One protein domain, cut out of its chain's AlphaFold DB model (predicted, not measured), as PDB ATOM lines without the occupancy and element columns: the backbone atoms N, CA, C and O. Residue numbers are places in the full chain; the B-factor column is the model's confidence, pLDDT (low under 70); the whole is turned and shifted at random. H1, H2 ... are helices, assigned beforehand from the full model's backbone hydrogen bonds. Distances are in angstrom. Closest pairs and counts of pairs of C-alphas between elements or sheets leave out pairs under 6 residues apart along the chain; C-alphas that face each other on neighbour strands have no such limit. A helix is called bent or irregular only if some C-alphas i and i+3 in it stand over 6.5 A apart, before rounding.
ATOM      1  N   SER A   2     -14.712 -29.823  17.900       48.47
ATOM      2  CA  SER A   2     -15.904 -30.610  18.226       48.47
ATOM      3  C   SER A   2     -17.096 -29.940  17.558       48.47
ATOM      4  O   SER A   2     -17.519 -28.880  18.008       48.47
ATOM      5  N   CYS A   3     -17.587 -30.509  16.459       59.38
ATOM      6  CA  CYS A   3     -18.866 -30.095  15.897       59.38
ATOM      7  C   CYS A   3     -19.950 -30.418  16.935       59.38
ATOM      8  O   CYS A   3     -19.933 -31.512  17.507       59.38
ATOM      9  N   ALA A   4     -20.837 -29.469  17.241       66.44
ATOM     10  CA  ALA A   4     -21.993 -29.764  18.079       66.44
ATOM     11  C   ALA A   4     -22.843 -30.851  17.388       66.44
ATOM     12  O   ALA A   4     -22.927 -30.858  16.157       66.44
ATOM     13  N   PRO A   5     -23.428 -31.801  18.137       72.38
ATOM     14  CA  PRO A   5     -24.201 -32.884  17.543       72.38
ATOM     15  C   PRO A   5     -25.406 -32.325  16.777       72.38
ATOM     16  O   PRO A   5     -26.150 -31.496  17.301       72.38
ATOM     17  N   ILE A   6     -25.602 -32.790  15.540       80.62
ATOM     18  CA  ILE A   6     -26.708 -32.340  14.693       80.62
ATOM     19  C   ILE A   6     -28.009 -32.982  15.208       80.62
ATOM     20  O   ILE A   6     -28.059 -34.206  15.377       80.62
ATOM     21  N   PRO A   7     -29.087 -32.207  15.440       82.75
ATOM     22  CA  PRO A   7     -30.349 -32.743  15.952       82.75
ATOM     23  C   PRO A   7     -30.936 -33.882  15.109       82.75
ATOM     24  O   PRO A   7     -31.496 -34.830  15.660       82.75
ATOM     25  N   SER A   8     -30.786 -33.820  13.781       81.69
ATOM     26  CA  SER A   8     -31.265 -34.858  12.859       81.69
ATOM     27  C   SER A   8     -30.624 -36.217  13.124       81.69
ATOM     28  O   SER A   8     -31.316 -37.234  13.093       81.69
ATOM     29  N   ASP A   9     -29.329 -36.237  13.434       83.81
ATOM     30  CA  ASP A   9     -28.581 -37.472  13.669       83.81
ATOM     31  C   ASP A   9     -29.026 -38.111  14.987       83.81
ATOM     32  O   ASP A   9     -29.232 -39.322  15.070       83.81
ATOM     33  N   LEU A  10     -29.272 -37.283  16.006       83.50
ATOM     34  CA  LEU A  10     -29.805 -37.732  17.290       83.50
ATOM     35  C   LEU A  10     -31.214 -38.325  17.147       83.50
ATOM     36  O   LEU A  10     -31.497 -39.374  17.730       83.50
ATOM     37  N   ILE A  11     -32.090 -37.701  16.349       88.88
ATOM     38  CA  ILE A  11     -33.424 -38.248  16.044       88.88
ATOM     39  C   ILE A  11     -33.299 -39.567  15.285       88.88
ATOM     40  O   ILE A  11     -33.992 -40.526  15.622       88.88
ATOM     41  N   HIS A  12     -32.411 -39.639  14.293       88.75
ATOM     42  CA  HIS A  12     -32.207 -40.852  13.508       88.75
ATOM     43  C   HIS A  12     -31.817 -42.038  14.396       88.75
ATOM     44  O   HIS A  12     -32.424 -43.103  14.294       88.75
ATOM     45  N   VAL A  13     -30.879 -41.833  15.325       87.44
ATOM     46  CA  VAL A  13     -30.456 -42.861  16.289       87.44
ATOM     47  C   VAL A  13     -31.618 -43.309  17.180       87.44
ATOM     48  O   VAL A  13     -31.803 -44.509  17.388       87.44
ATOM     49  N   ILE A  14     -32.439 -42.373  17.674       86.75
ATOM     50  CA  ILE A  14     -33.620 -42.707  18.483       86.75
ATOM     51  C   ILE A  14     -34.604 -43.549  17.660       86.75
ATOM     52  O   ILE A  14     -34.992 -44.630  18.099       86.75
ATOM     53  N   CYS A  15     -34.959 -43.113  16.452       88.44
ATOM     54  CA  CYS A  15     -35.880 -43.837  15.574       88.44
ATOM     55  C   CYS A  15     -35.358 -45.233  15.212       88.44
ATOM     56  O   CYS A  15     -36.108 -46.203  15.274       88.44
ATOM     57  N   GLN A  16     -34.070 -45.354  14.886       90.00
ATOM     58  CA  GLN A  16     -33.452 -46.638  14.568       90.00
ATOM     59  C   GLN A  16     -33.501 -47.594  15.764       90.00
ATOM     60  O   GLN A  16     -33.838 -48.760  15.588       90.00
ATOM     61  N   SER A  17     -33.243 -47.094  16.977       86.25
ATOM     62  CA  SER A  17     -33.300 -47.904  18.201       86.25
ATOM     63  C   SER A  17     -34.710 -48.389  18.552       86.25
ATOM     64  O   SER A  17     -34.867 -49.431  19.180       86.25
ATOM     65  N   LEU A  18     -35.741 -47.645  18.146       86.75
ATOM     66  CA  LEU A  18     -37.137 -47.973  18.439       86.75
ATOM     67  C   LEU A  18     -37.805 -48.813  17.343       86.75
ATOM     68  O   LEU A  18     -38.859 -49.397  17.587       86.75
ATOM     69  N   ARG A  19     -37.193 -48.905  16.156       88.94
ATOM     70  CA  ARG A  19     -37.767 -49.554  14.969       88.94
ATOM     71  C   ARG A  19     -38.121 -51.024  15.189       88.94
ATOM     72  O   ARG A  19     -39.143 -51.491  14.702       88.94
ATOM     73  N   GLU A  20     -37.307 -51.746  15.952       86.12
ATOM     74  CA  GLU A  20     -37.536 -53.168  16.253       86.12
ATOM     75  C   GLU A  20     -38.824 -53.412  17.059       86.12
ATOM     76  O   GLU A  20     -39.341 -54.529  17.089       86.12
ATOM     77  N   PHE A  21     -39.372 -52.361  17.673       87.81
ATOM     78  CA  PHE A  21     -40.553 -52.424  18.530       87.81
ATOM     79  C   PHE A  21     -41.812 -51.820  17.891       87.81
ATOM     80  O   PHE A  21     -42.853 -51.754  18.545       87.81
ATOM     81  N   GLU A  22     -41.747 -51.395  16.624       84.50
ATOM     82  CA  GLU A  22     -42.824 -50.670  15.932       84.50
ATOM     83  C   GLU A  22     -44.145 -51.463  15.864       84.50
ATOM     84  O   GLU A  22     -45.227 -50.884  15.937       84.50
ATOM     85  N   HIS A  23     -44.067 -52.795  15.782       87.12
ATOM     86  CA  HIS A  23     -45.237 -53.677  15.650       87.12
ATOM     87  C   HIS A  23     -45.516 -54.550  16.880       87.12
ATOM     88  O   HIS A  23     -46.557 -55.196  16.957       87.12
ATOM     89  N   THR A  24     -44.586 -54.594  17.831       84.75
ATOM     90  CA  THR A  24     -44.634 -55.481  19.003       84.75
ATOM     91  C   THR A  24     -44.866 -54.715  20.304       84.75
ATOM     92  O   THR A  24     -45.341 -55.298  21.279       84.75
ATOM     93  N   GLY A  25     -44.602 -53.402  20.312       80.50
ATOM     94  CA  GLY A  25     -44.645 -52.565  21.504       80.50
ATOM     95  C   GLY A  25     -43.399 -52.734  22.375       80.50
ATOM     96  O   GLY A  25     -42.674 -53.724  22.295       80.50
ATOM     97  N   LEU A  26     -43.136 -51.743  23.227       85.88
ATOM     98  CA  LEU A  26     -41.949 -51.708  24.077       85.88
ATOM     99  C   LEU A  26     -42.341 -51.415  25.526       85.88
ATOM    100  O   LEU A  26     -42.897 -50.360  25.825       85.88
ATOM    101  N   GLN A  27     -42.014 -52.331  26.440       86.06
ATOM    102  CA  GLN A  27     -42.071 -52.057  27.875       86.06
ATOM    103  C   GLN A  27     -40.711 -51.544  28.344       86.06
ATOM    104  O   GLN A  27     -39.707 -52.253  28.294       86.06
ATOM    105  N   LEU A  28     -40.677 -50.293  28.802       85.25
ATOM    106  CA  LEU A  28     -39.470 -49.656  29.313       85.25
ATOM    107  C   LEU A  28     -39.501 -49.585  30.834       85.25
ATOM    108  O   LEU A  28     -40.494 -49.177  31.435       85.25
ATOM    109  N   ALA A  29     -38.362 -49.890  31.454       92.31
ATOM    110  CA  ALA A  29     -38.135 -49.531  32.844       92.31
ATOM    111  C   ALA A  29     -38.208 -47.997  33.006       92.31
ATOM    112  O   ALA A  29     -37.780 -47.269  32.101       92.31
ATOM    113  N   PRO A  30     -38.664 -47.478  34.162       92.00
ATOM    114  CA  PRO A  30     -38.768 -46.037  34.393       92.00
ATOM    115  C   PRO A  30     -37.469 -45.271  34.097       92.00
ATOM    116  O   PRO A  30     -37.501 -44.205  33.489       92.00
ATOM    117  N   SER A  31     -36.312 -45.852  34.431       92.75
ATOM    118  CA  SER A  31     -34.991 -45.268  34.159       92.75
ATOM    119  C   SER A  31     -34.705 -45.079  32.664       92.75
ATOM    120  O   SER A  31     -34.058 -44.105  32.275       92.75
ATOM    121  N   HIS A  32     -35.192 -45.978  31.808       87.88
ATOM    122  CA  HIS A  32     -35.043 -45.867  30.358       87.88
ATOM    123  C   HIS A  32     -35.978 -44.804  29.780       87.88
ATOM    124  O   HIS A  32     -35.558 -44.041  28.913       87.88
ATOM    125  N   VAL A  33     -37.195 -44.682  30.317       88.38
ATOM    126  CA  VAL A  33     -38.118 -43.594  29.958       88.38
ATOM    127  C   VAL A  33     -37.507 -42.236  30.311       88.38
ATOM    128  O   VAL A  33     -37.520 -41.323  29.489       88.38
ATOM    129  N   THR A  34     -36.898 -42.100  31.494       91.62
ATOM    130  CA  THR A  34     -36.214 -40.860  31.896       91.62
ATOM    131  C   THR A  34     -35.066 -40.503  30.951       91.62
ATOM    132  O   THR A  34     -34.941 -39.344  30.550       91.62
ATOM    133  N   LYS A  35     -34.246 -41.485  30.551       90.06
ATOM    134  CA  LYS A  35     -33.166 -41.275  29.572       90.06
ATOM    135  C   LYS A  35     -33.709 -40.840  28.212       90.06
ATOM    136  O   LYS A  35     -33.225 -39.856  27.663       90.06
ATOM    137  N   LEU A  36     -34.743 -41.514  27.707       89.38
ATOM    138  CA  LEU A  36     -35.377 -41.166  26.433       89.38
ATOM    139  C   LEU A  36     -35.930 -39.735  26.457       89.38
ATOM    140  O   LEU A  36     -35.644 -38.949  25.558       89.38
ATOM    141  N   LEU A  37     -36.648 -39.360  27.519       91.38
ATOM    142  CA  LEU A  37     -37.161 -37.998  27.696       91.38
ATOM    143  C   LEU A  37     -36.043 -36.957  27.777       91.38
ATOM    144  O   LEU A  37     -36.187 -35.863  27.239       91.38
ATOM    145  N   THR A  38     -34.934 -37.285  28.439       92.31
ATOM    146  CA  THR A  38     -33.773 -36.390  28.525       92.31
ATOM    147  C   THR A  38     -33.171 -36.169  27.142       92.31
ATOM    148  O   THR A  38     -32.988 -35.024  26.743       92.31
ATOM    149  N   ASN A  39     -32.968 -37.238  26.370       88.00
ATOM    150  CA  ASN A  39     -32.447 -37.146  25.007       88.00
ATOM    151  C   ASN A  39     -33.371 -36.326  24.095       88.00
ATOM    152  O   ASN A  39     -32.897 -35.457  23.371       88.00
ATOM    153  N   LEU A  40     -34.688 -36.543  24.167       90.69
ATOM    154  CA  LEU A  40     -35.664 -35.773  23.389       90.69
ATOM    155  C   LEU A  40     -35.675 -34.285  23.767       90.69
ATOM    156  O   LEU A  40     -35.809 -33.431  22.893       90.69
ATOM    157  N   ARG A  41     -35.500 -33.950  25.052       91.69
ATOM    158  CA  ARG A  41     -35.340 -32.555  25.493       91.69
ATOM    159  C   ARG A  41     -34.063 -31.937  24.938       91.69
ATOM    160  O   ARG A  41     -34.120 -30.817  24.447       91.69
ATOM    161  N   THR A  42     -32.950 -32.668  24.959       89.75
ATOM    162  CA  THR A  42     -31.690 -32.206  24.366       89.75
ATOM    163  C   THR A  42     -31.857 -31.918  22.879       89.75
ATOM    164  O   THR A  42     -31.497 -30.841  22.424       89.75
ATOM    165  N   VAL A  43     -32.472 -32.840  22.130       90.19
ATOM    166  CA  VAL A  43     -32.775 -32.638  20.705       90.19
ATOM    167  C   VAL A  43     -33.626 -31.389  20.496       90.19
ATOM    168  O   VAL A  43     -33.300 -30.576  19.640       90.19
ATOM    169  N   ARG A  44     -34.682 -31.199  21.297       89.88
ATOM    170  CA  ARG A  44     -35.555 -30.022  21.206       89.88
ATOM    171  C   ARG A  44     -34.793 -28.714  21.405       89.88
ATOM    172  O   ARG A  44     -35.011 -27.781  20.638       89.88
ATOM    173  N   GLU A  45     -33.949 -28.622  22.430       91.31
ATOM    174  CA  GLU A  45     -33.203 -27.384  22.684       91.31
ATOM    175  C   GLU A  45     -32.164 -27.125  21.582       91.31
ATOM    176  O   GLU A  45     -32.094 -26.007  21.083       91.31
ATOM    177  N   LEU A  46     -31.465 -28.159  21.094       88.94
ATOM    178  CA  LEU A  46     -30.540 -28.013  19.963       88.94
ATOM    179  C   LEU A  46     -31.259 -27.582  18.673       88.94
ATOM    180  O   LEU A  46     -30.766 -26.728  17.939       88.94
ATOM    181  N   SER A  47     -32.442 -28.137  18.390       87.69
ATOM    182  CA  SER A  47     -33.268 -27.703  17.257       87.69
ATOM    183  C   SER A  47     -33.703 -26.247  17.399       87.69
ATOM    184  O   SER A  47     -33.655 -25.502  16.425       87.69
ATOM    185  N   ARG A  48     -34.079 -25.818  18.608       90.56
ATOM    186  CA  ARG A  48     -34.471 -24.432  18.883       90.56
ATOM    187  C   ARG A  48     -33.315 -23.452  18.677       90.56
ATOM    188  O   ARG A  48     -33.533 -22.382  18.117       90.56
ATOM    189  N   GLU A  49     -32.114 -23.803  19.128       88.62
ATOM    190  CA  GLU A  49     -30.907 -23.006  18.885       88.62
ATOM    191  C   GLU A  49     -30.627 -22.885  17.383       88.62
ATOM    192  O   GLU A  49     -30.427 -21.784  16.877       88.62
ATOM    193  N   MET A  50     -30.708 -23.998  16.649       86.75
ATOM    194  CA  MET A  50     -30.493 -24.014  15.201       86.75
ATOM    195  C   MET A  50     -31.529 -23.173  14.436       86.75
ATOM    196  O   MET A  50     -31.169 -22.456  13.503       86.75
ATOM    197  N   GLU A  51     -32.804 -23.217  14.834       87.06
ATOM    198  CA  GLU A  51     -33.857 -22.362  14.268       87.06
ATOM    199  C   GLU A  51     -33.586 -20.871  14.502       87.06
ATOM    200  O   GLU A  51     -33.830 -20.053  13.616       87.06
ATOM    201  N   GLU A  52     -33.089 -20.501  15.684       88.81
ATOM    202  CA  GLU A  52     -32.777 -19.106  15.994       88.81
ATOM    203  C   GLU A  52     -31.574 -18.604  15.189       88.81
ATOM    204  O   GLU A  52     -31.644 -17.527  14.595       88.81
ATOM    205  N   GLU A  53     -30.513 -19.405  15.079       86.69
ATOM    206  CA  GLU A  53     -29.365 -19.087  14.223       86.69
ATOM    207  C   GLU A  53     -29.789 -18.912  12.757       86.69
ATOM    208  O   GLU A  53     -29.363 -17.965  12.090       86.69
ATOM    209  N   MET A  54     -30.701 -19.757  12.266       85.88
ATOM    210  CA  MET A  54     -31.255 -19.629  10.917       85.88
ATOM    211  C   MET A  54     -32.037 -18.318  10.743       85.88
ATOM    212  O   MET A  54     -31.809 -17.608   9.764       85.88
ATOM    213  N   ARG A  55     -32.878 -17.926  11.714       86.25
ATOM    214  CA  ARG A  55     -33.586 -16.628  11.684       86.25
ATOM    215  C   ARG A  55     -32.627 -15.441  11.679       86.25
ATOM    216  O   ARG A  55     -32.882 -14.445  10.998       86.25
ATOM    217  N   ILE A  56     -31.542 -15.511  12.453       89.19
ATOM    218  CA  ILE A  56     -30.514 -14.465  12.481       89.19
ATOM    219  C   ILE A  56     -29.841 -14.367  11.109       89.19
ATOM    220  O   ILE A  56     -29.663 -13.260  10.593       89.19
ATOM    221  N   LEU A  57     -29.498 -15.506  10.503       85.94
ATOM    222  CA  LEU A  57     -28.873 -15.562   9.183       85.94
ATOM    223  C   LEU A  57     -29.792 -14.983   8.097       85.94
ATOM    224  O   LEU A  57     -29.362 -14.128   7.324       85.94
ATOM    225  N   GLU A  58     -31.065 -15.382   8.081       86.31
ATOM    226  CA  GLU A  58     -32.080 -14.871   7.150       86.31
ATOM    227  C   GLU A  58     -32.270 -13.358   7.284       86.31
ATOM    228  O   GLU A  58     -32.316 -12.646   6.279       86.31
ATOM    229  N   ARG A  59     -32.326 -12.838   8.518       86.00
ATOM    230  CA  ARG A  59     -32.433 -11.393   8.759       86.00
ATOM    231  C   ARG A  59     -31.228 -10.643   8.195       86.00
ATOM    232  O   ARG A  59     -31.408  -9.629   7.526       86.00
ATOM    233  N   ARG A  60     -30.011 -11.149   8.423       81.25
ATOM    234  CA  ARG A  60     -28.779 -10.545   7.889       81.25
ATOM    235  C   ARG A  60     -28.751 -10.566   6.363       81.25
ATOM    236  O   ARG A  60     -28.367  -9.570   5.756       81.25
ATOM    237  N   LEU A  61     -29.184 -11.662   5.740       82.50
ATOM    238  CA  LEU A  61     -29.298 -11.751   4.282       82.50
ATOM    239  C   LEU A  61     -30.298 -10.722   3.738       82.50
ATOM    240  O   LEU A  61     -29.963  -9.982   2.816       82.50
ATOM    241  N   GLN A  62     -31.471 -10.581   4.363       79.44
ATOM    242  CA  GLN A  62     -32.456  -9.566   3.973       79.44
ATOM    243  C   GLN A  62     -31.939  -8.132   4.147       79.44
ATOM    244  O   GLN A  62     -32.257  -7.265   3.336       79.44
ATOM    245  N   GLU A  63     -31.157  -7.849   5.191       76.88
ATOM    246  CA  GLU A  63     -30.527  -6.537   5.391       76.88
ATOM    247  C   GLU A  63     -29.501  -6.225   4.292       76.88
ATOM    248  O   GLU A  63     -29.465  -5.100   3.792       76.88
ATOM    249  N   VAL A  64     -28.720  -7.220   3.854       74.38
ATOM    250  CA  VAL A  64     -27.784  -7.086   2.724       74.38
ATOM    251  C   VAL A  64     -28.534  -6.870   1.405       74.38
ATOM    252  O   VAL A  64     -28.183  -5.967   0.645       74.38
ATOM    253  N   GLU A  65     -29.599  -7.633   1.148       67.75
ATOM    254  CA  GLU A  65     -30.424  -7.497  -0.062       67.75
ATOM    255  C   GLU A  65     -31.168  -6.152  -0.114       67.75
ATOM    256  O   GLU A  65     -31.241  -5.515  -1.166       67.75
ATOM    257  N   ARG A  66     -31.670  -5.661   1.027       64.38
ATOM    258  CA  ARG A  66     -32.319  -4.340   1.140       64.38
ATOM    259  C   ARG A  66     -31.314  -3.181   1.118       64.38
ATOM    260  O   ARG A  66     -31.673  -2.081   0.702       64.38
ATOM    261  N   GLY A  67     -30.066  -3.415   1.526       54.84
ATOM    262  CA  GLY A  67     -28.966  -2.444   1.541       54.84
ATOM    263  C   GLY A  67     -28.267  -2.227   0.191       54.84
ATOM    264  O   GLY A  67     -27.351  -1.407   0.105       54.84
ATOM    265  N   GLY A  68     -28.708  -2.900  -0.879       50.12
ATOM    266  CA  GLY A  68     -28.110  -2.884  -2.224       50.12
ATOM    267  C   GLY A  68     -28.101  -1.547  -2.985       50.12
ATOM    268  O   GLY A  68     -27.804  -1.530  -4.178       50.12
ATOM    269  N   LYS A  69     -28.384  -0.411  -2.341       49.84
ATOM    270  CA  LYS A  69     -28.155   0.929  -2.904       49.84
ATOM    271  C   LYS A  69     -27.643   1.889  -1.830       49.84
ATOM    272  O   LYS A  69     -28.417   2.643  -1.254       49.84
ATOM    273  N   GLY A  70     -26.326   1.926  -1.617       44.62
ATOM    274  CA  GLY A  70     -25.686   3.202  -1.271       44.62
ATOM    275  C   GLY A  70     -24.669   3.259  -0.135       44.62
ATOM    276  O   GLY A  70     -24.171   4.353   0.112       44.62
ATOM    277  N   MET A  71     -24.285   2.169   0.532       47.78
ATOM    278  CA  MET A  71     -23.212   2.253   1.534       47.78
ATOM    279  C   MET A  71     -22.179   1.146   1.362       47.78
ATOM    280  O   MET A  71     -22.431  -0.003   1.686       47.78
ATOM    281  N   GLY A  72     -21.030   1.557   0.812       46.62
ATOM    282  CA  GLY A  72     -19.711   0.927   0.882       46.62
ATOM    283  C   GLY A  72     -19.685  -0.595   0.898       46.62
ATOM    284  O   GLY A  72     -19.856  -1.185   1.955       46.62
ATOM    285  N   SER A  73     -19.365  -1.187  -0.256       43.28
ATOM    286  CA  SER A  73     -18.988  -2.594  -0.423       43.28
ATOM    287  C   SER A  73     -18.165  -3.109   0.766       43.28
ATOM    288  O   SER A  73     -16.958  -2.871   0.861       43.28
ATOM    289  N   VAL A  74     -18.831  -3.793   1.696       49.25
ATOM    290  CA  VAL A  74     -18.167  -4.672   2.651       49.25
ATOM    291  C   VAL A  74     -17.941  -5.955   1.872       49.25
ATOM    292  O   VAL A  74     -18.855  -6.754   1.685       49.25
ATOM    293  N   ILE A  75     -16.728  -6.114   1.346       52.56
ATOM    294  CA  ILE A  75     -16.290  -7.377   0.760       52.56
ATOM    295  C   ILE A  75     -16.185  -8.359   1.928       52.56
ATOM    296  O   ILE A  75     -15.220  -8.331   2.693       52.56
ATOM    297  N   ILE A  76     -17.218  -9.177   2.109       50.41
ATOM    298  CA  ILE A  76     -17.190 -10.296   3.044       50.41
ATOM    299  C   ILE A  76     -16.339 -11.378   2.376       50.41
ATOM    300  O   ILE A  76     -16.808 -12.117   1.514       50.41
ATOM    301  N   ASP A  77     -15.057 -11.417   2.733       43.94
ATOM    302  CA  ASP A  77     -14.147 -12.478   2.318       43.94
ATOM    303  C   ASP A  77     -14.466 -13.741   3.130       43.94
ATOM    304  O   ASP A  77     -14.081 -13.878   4.293       43.94
ATOM    305  N   LEU A  78     -15.227 -14.655   2.522       49.88
ATOM    306  CA  LEU A  78     -15.674 -15.918   3.122       49.88
ATOM    307  C   LEU A  78     -14.525 -16.891   3.455       49.88
ATOM    308  O   LEU A  78     -14.781 -17.971   3.985       49.88
ATOM    309  N   THR A  79     -13.269 -16.536   3.168       48.16
ATOM    310  CA  THR A  79     -12.107 -17.388   3.458       48.16
ATOM    311  C   THR A  79     -11.455 -17.124   4.818       48.16
ATOM    312  O   THR A  79     -10.668 -17.951   5.280       48.16
ATOM    313  N   ALA A  80     -11.801 -16.033   5.511       44.53
ATOM    314  CA  ALA A  80     -11.176 -15.667   6.780       44.53
ATOM    315  C   ALA A  80     -12.195 -15.619   7.925       44.53
ATOM    316  O   ALA A  80     -12.999 -14.698   8.051       44.53
ATOM    317  N   SER A  81     -12.115 -16.623   8.796       51.91
ATOM    318  CA  SER A  81     -12.795 -16.671  10.089       51.91
ATOM    319  C   SER A  81     -12.739 -15.310  10.814       51.91
ATOM    320  O   SER A  81     -11.668 -14.801  11.133       51.91
ATOM    321  N   ASN A  82     -13.920 -14.743  11.073       56.78
ATOM    322  CA  ASN A  82     -14.232 -13.699  12.060       56.78
ATOM    323  C   ASN A  82     -13.582 -12.302  11.941       56.78
ATOM    324  O   ASN A  82     -13.678 -11.531  12.897       56.78
ATOM    325  N   VAL A  83     -12.982 -11.904  10.813       48.38
ATOM    326  CA  VAL A  83     -12.413 -10.543  10.680       48.38
ATOM    327  C   VAL A  83     -13.313  -9.636   9.839       48.38
ATOM    328  O   VAL A  83     -13.350  -9.730   8.616       48.38
ATOM    329  N   VAL A  84     -14.004  -8.695  10.488       53.59
ATOM    330  CA  VAL A  84     -14.693  -7.593   9.796       53.59
ATOM    331  C   VAL A  84     -13.650  -6.548   9.394       53.59
ATOM    332  O   VAL A  84     -13.114  -5.831  10.241       53.59
ATOM    333  N   ARG A  85     -13.331  -6.460   8.099       52.84
ATOM    334  CA  ARG A  85     -12.412  -5.446   7.561       52.84
ATOM    335  C   ARG A  85     -13.194  -4.168   7.250       52.84
ATOM    336  O   ARG A  85     -14.013  -4.144   6.337       52.84
ATOM    337  N   PHE A  86     -12.950  -3.101   8.008       52.28
ATOM    338  CA  PHE A  86     -13.548  -1.795   7.715       52.28
ATOM    339  C   PHE A  86     -12.869  -1.148   6.496       52.28
ATOM    340  O   PHE A  86     -11.646  -1.253   6.364       52.28
ATOM    341  N   PRO A  87     -13.617  -0.448   5.619       50.53
ATOM    342  CA  PRO A  87     -13.025   0.240   4.482       50.53
ATOM    343  C   PRO A  87     -12.072   1.339   4.960       50.53
ATOM    344  O   PRO A  87     -12.444   2.192   5.773       50.53
ATOM    345  N   THR A  88     -10.849   1.351   4.431       52.03
ATOM    346  CA  THR A  88      -9.872   2.410   4.692       52.03
ATOM    347  C   THR A  88     -10.430   3.740   4.190       52.03
ATOM    348  O   THR A  88     -10.573   3.953   2.987       52.03
ATOM    349  N   ARG A  89     -10.761   4.659   5.105       50.78
ATOM    350  CA  ARG A  89     -11.160   6.026   4.747       50.78
ATOM    351  C   ARG A  89      -9.940   6.776   4.219       50.78
ATOM    352  O   ARG A  89      -9.174   7.339   4.997       50.78
ATOM    353  N   VAL A  90      -9.767   6.799   2.902       51.66
ATOM    354  CA  VAL A  90      -8.791   7.680   2.258       51.66
ATOM    355  C   VAL A  90      -9.327   9.107   2.362       51.66
ATOM    356  O   VAL A  90     -10.205   9.517   1.606       51.66
ATOM    357  N   ARG A  91      -8.842   9.874   3.346       47.84
ATOM    358  CA  ARG A  91      -8.991  11.331   3.324       47.84
ATOM    359  C   ARG A  91      -8.075  11.854   2.225       47.84
ATOM    360  O   ARG A  91      -6.859  11.817   2.380       47.84
TER     361      ARG A  91
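AT A GLANCE: This is residues 2 to 91 of the 102 residues of an uncharacterized protein of Agrobacterium vitis (UniProt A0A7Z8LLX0). One long helix, H2, makes most of the long axis, and the shorter H1 folds back along its first part as a loose helical hairpin whose two helices come together near the beginning of H1 and spread toward their link. Beyond the other end of H2, residues 67 to 91 form a loose tail with no named element, which doubles back and then turns outward again. The printed part has 90 residues with two named helices, H1 then H2, and no named strand; the class is all helix. The whole is extended, with a radius of gyration of the C-alphas of 22.5 A and spans of 76 by 27 by 19 A.

IN THESE COORDINATES: H1 covers residues 7 to 21, 22.3 A from first to last C-alpha, and begins with C-alpha 7 at (-30.349, -32.743, 15.952). It is irregular: C-alphas 17 and 20 are 7.0 A apart. H2 covers residues 30 to 66, 53.7 A long, from C-alpha 30 at (-38.768, -46.037, 34.393) to C-alpha 66 at (-32.319, -4.340, 1.140).

HOW THE PARTS SIT: H1 and H2 form a helical hairpin and run opposite ways, at a shallow tilt of 34 degrees, only just short of steep. They touch through residues 7 to 11 of H1 and 43 to 47 of H2 alone; the closest C-alphas are those of Pro 7 and Val 43, 5.3 A apart. In H2 every O i to N i+4 pair is within hydrogen-bond range, in H1 9 of 11.

THE WHOLE: The two farthest C-alphas, those of Thr 24 and Arg 91, are 77.3 A apart. The printed part has no cut, and the link from H1 to H2, 8 residues, is short. Residues 51 to 63 of H2 stand free, as do residues 65 to 71 and 78 to 83. The mean pLDDT of the printed part is 75.1; residues 2 to 4 and 65 to 91 are under 70.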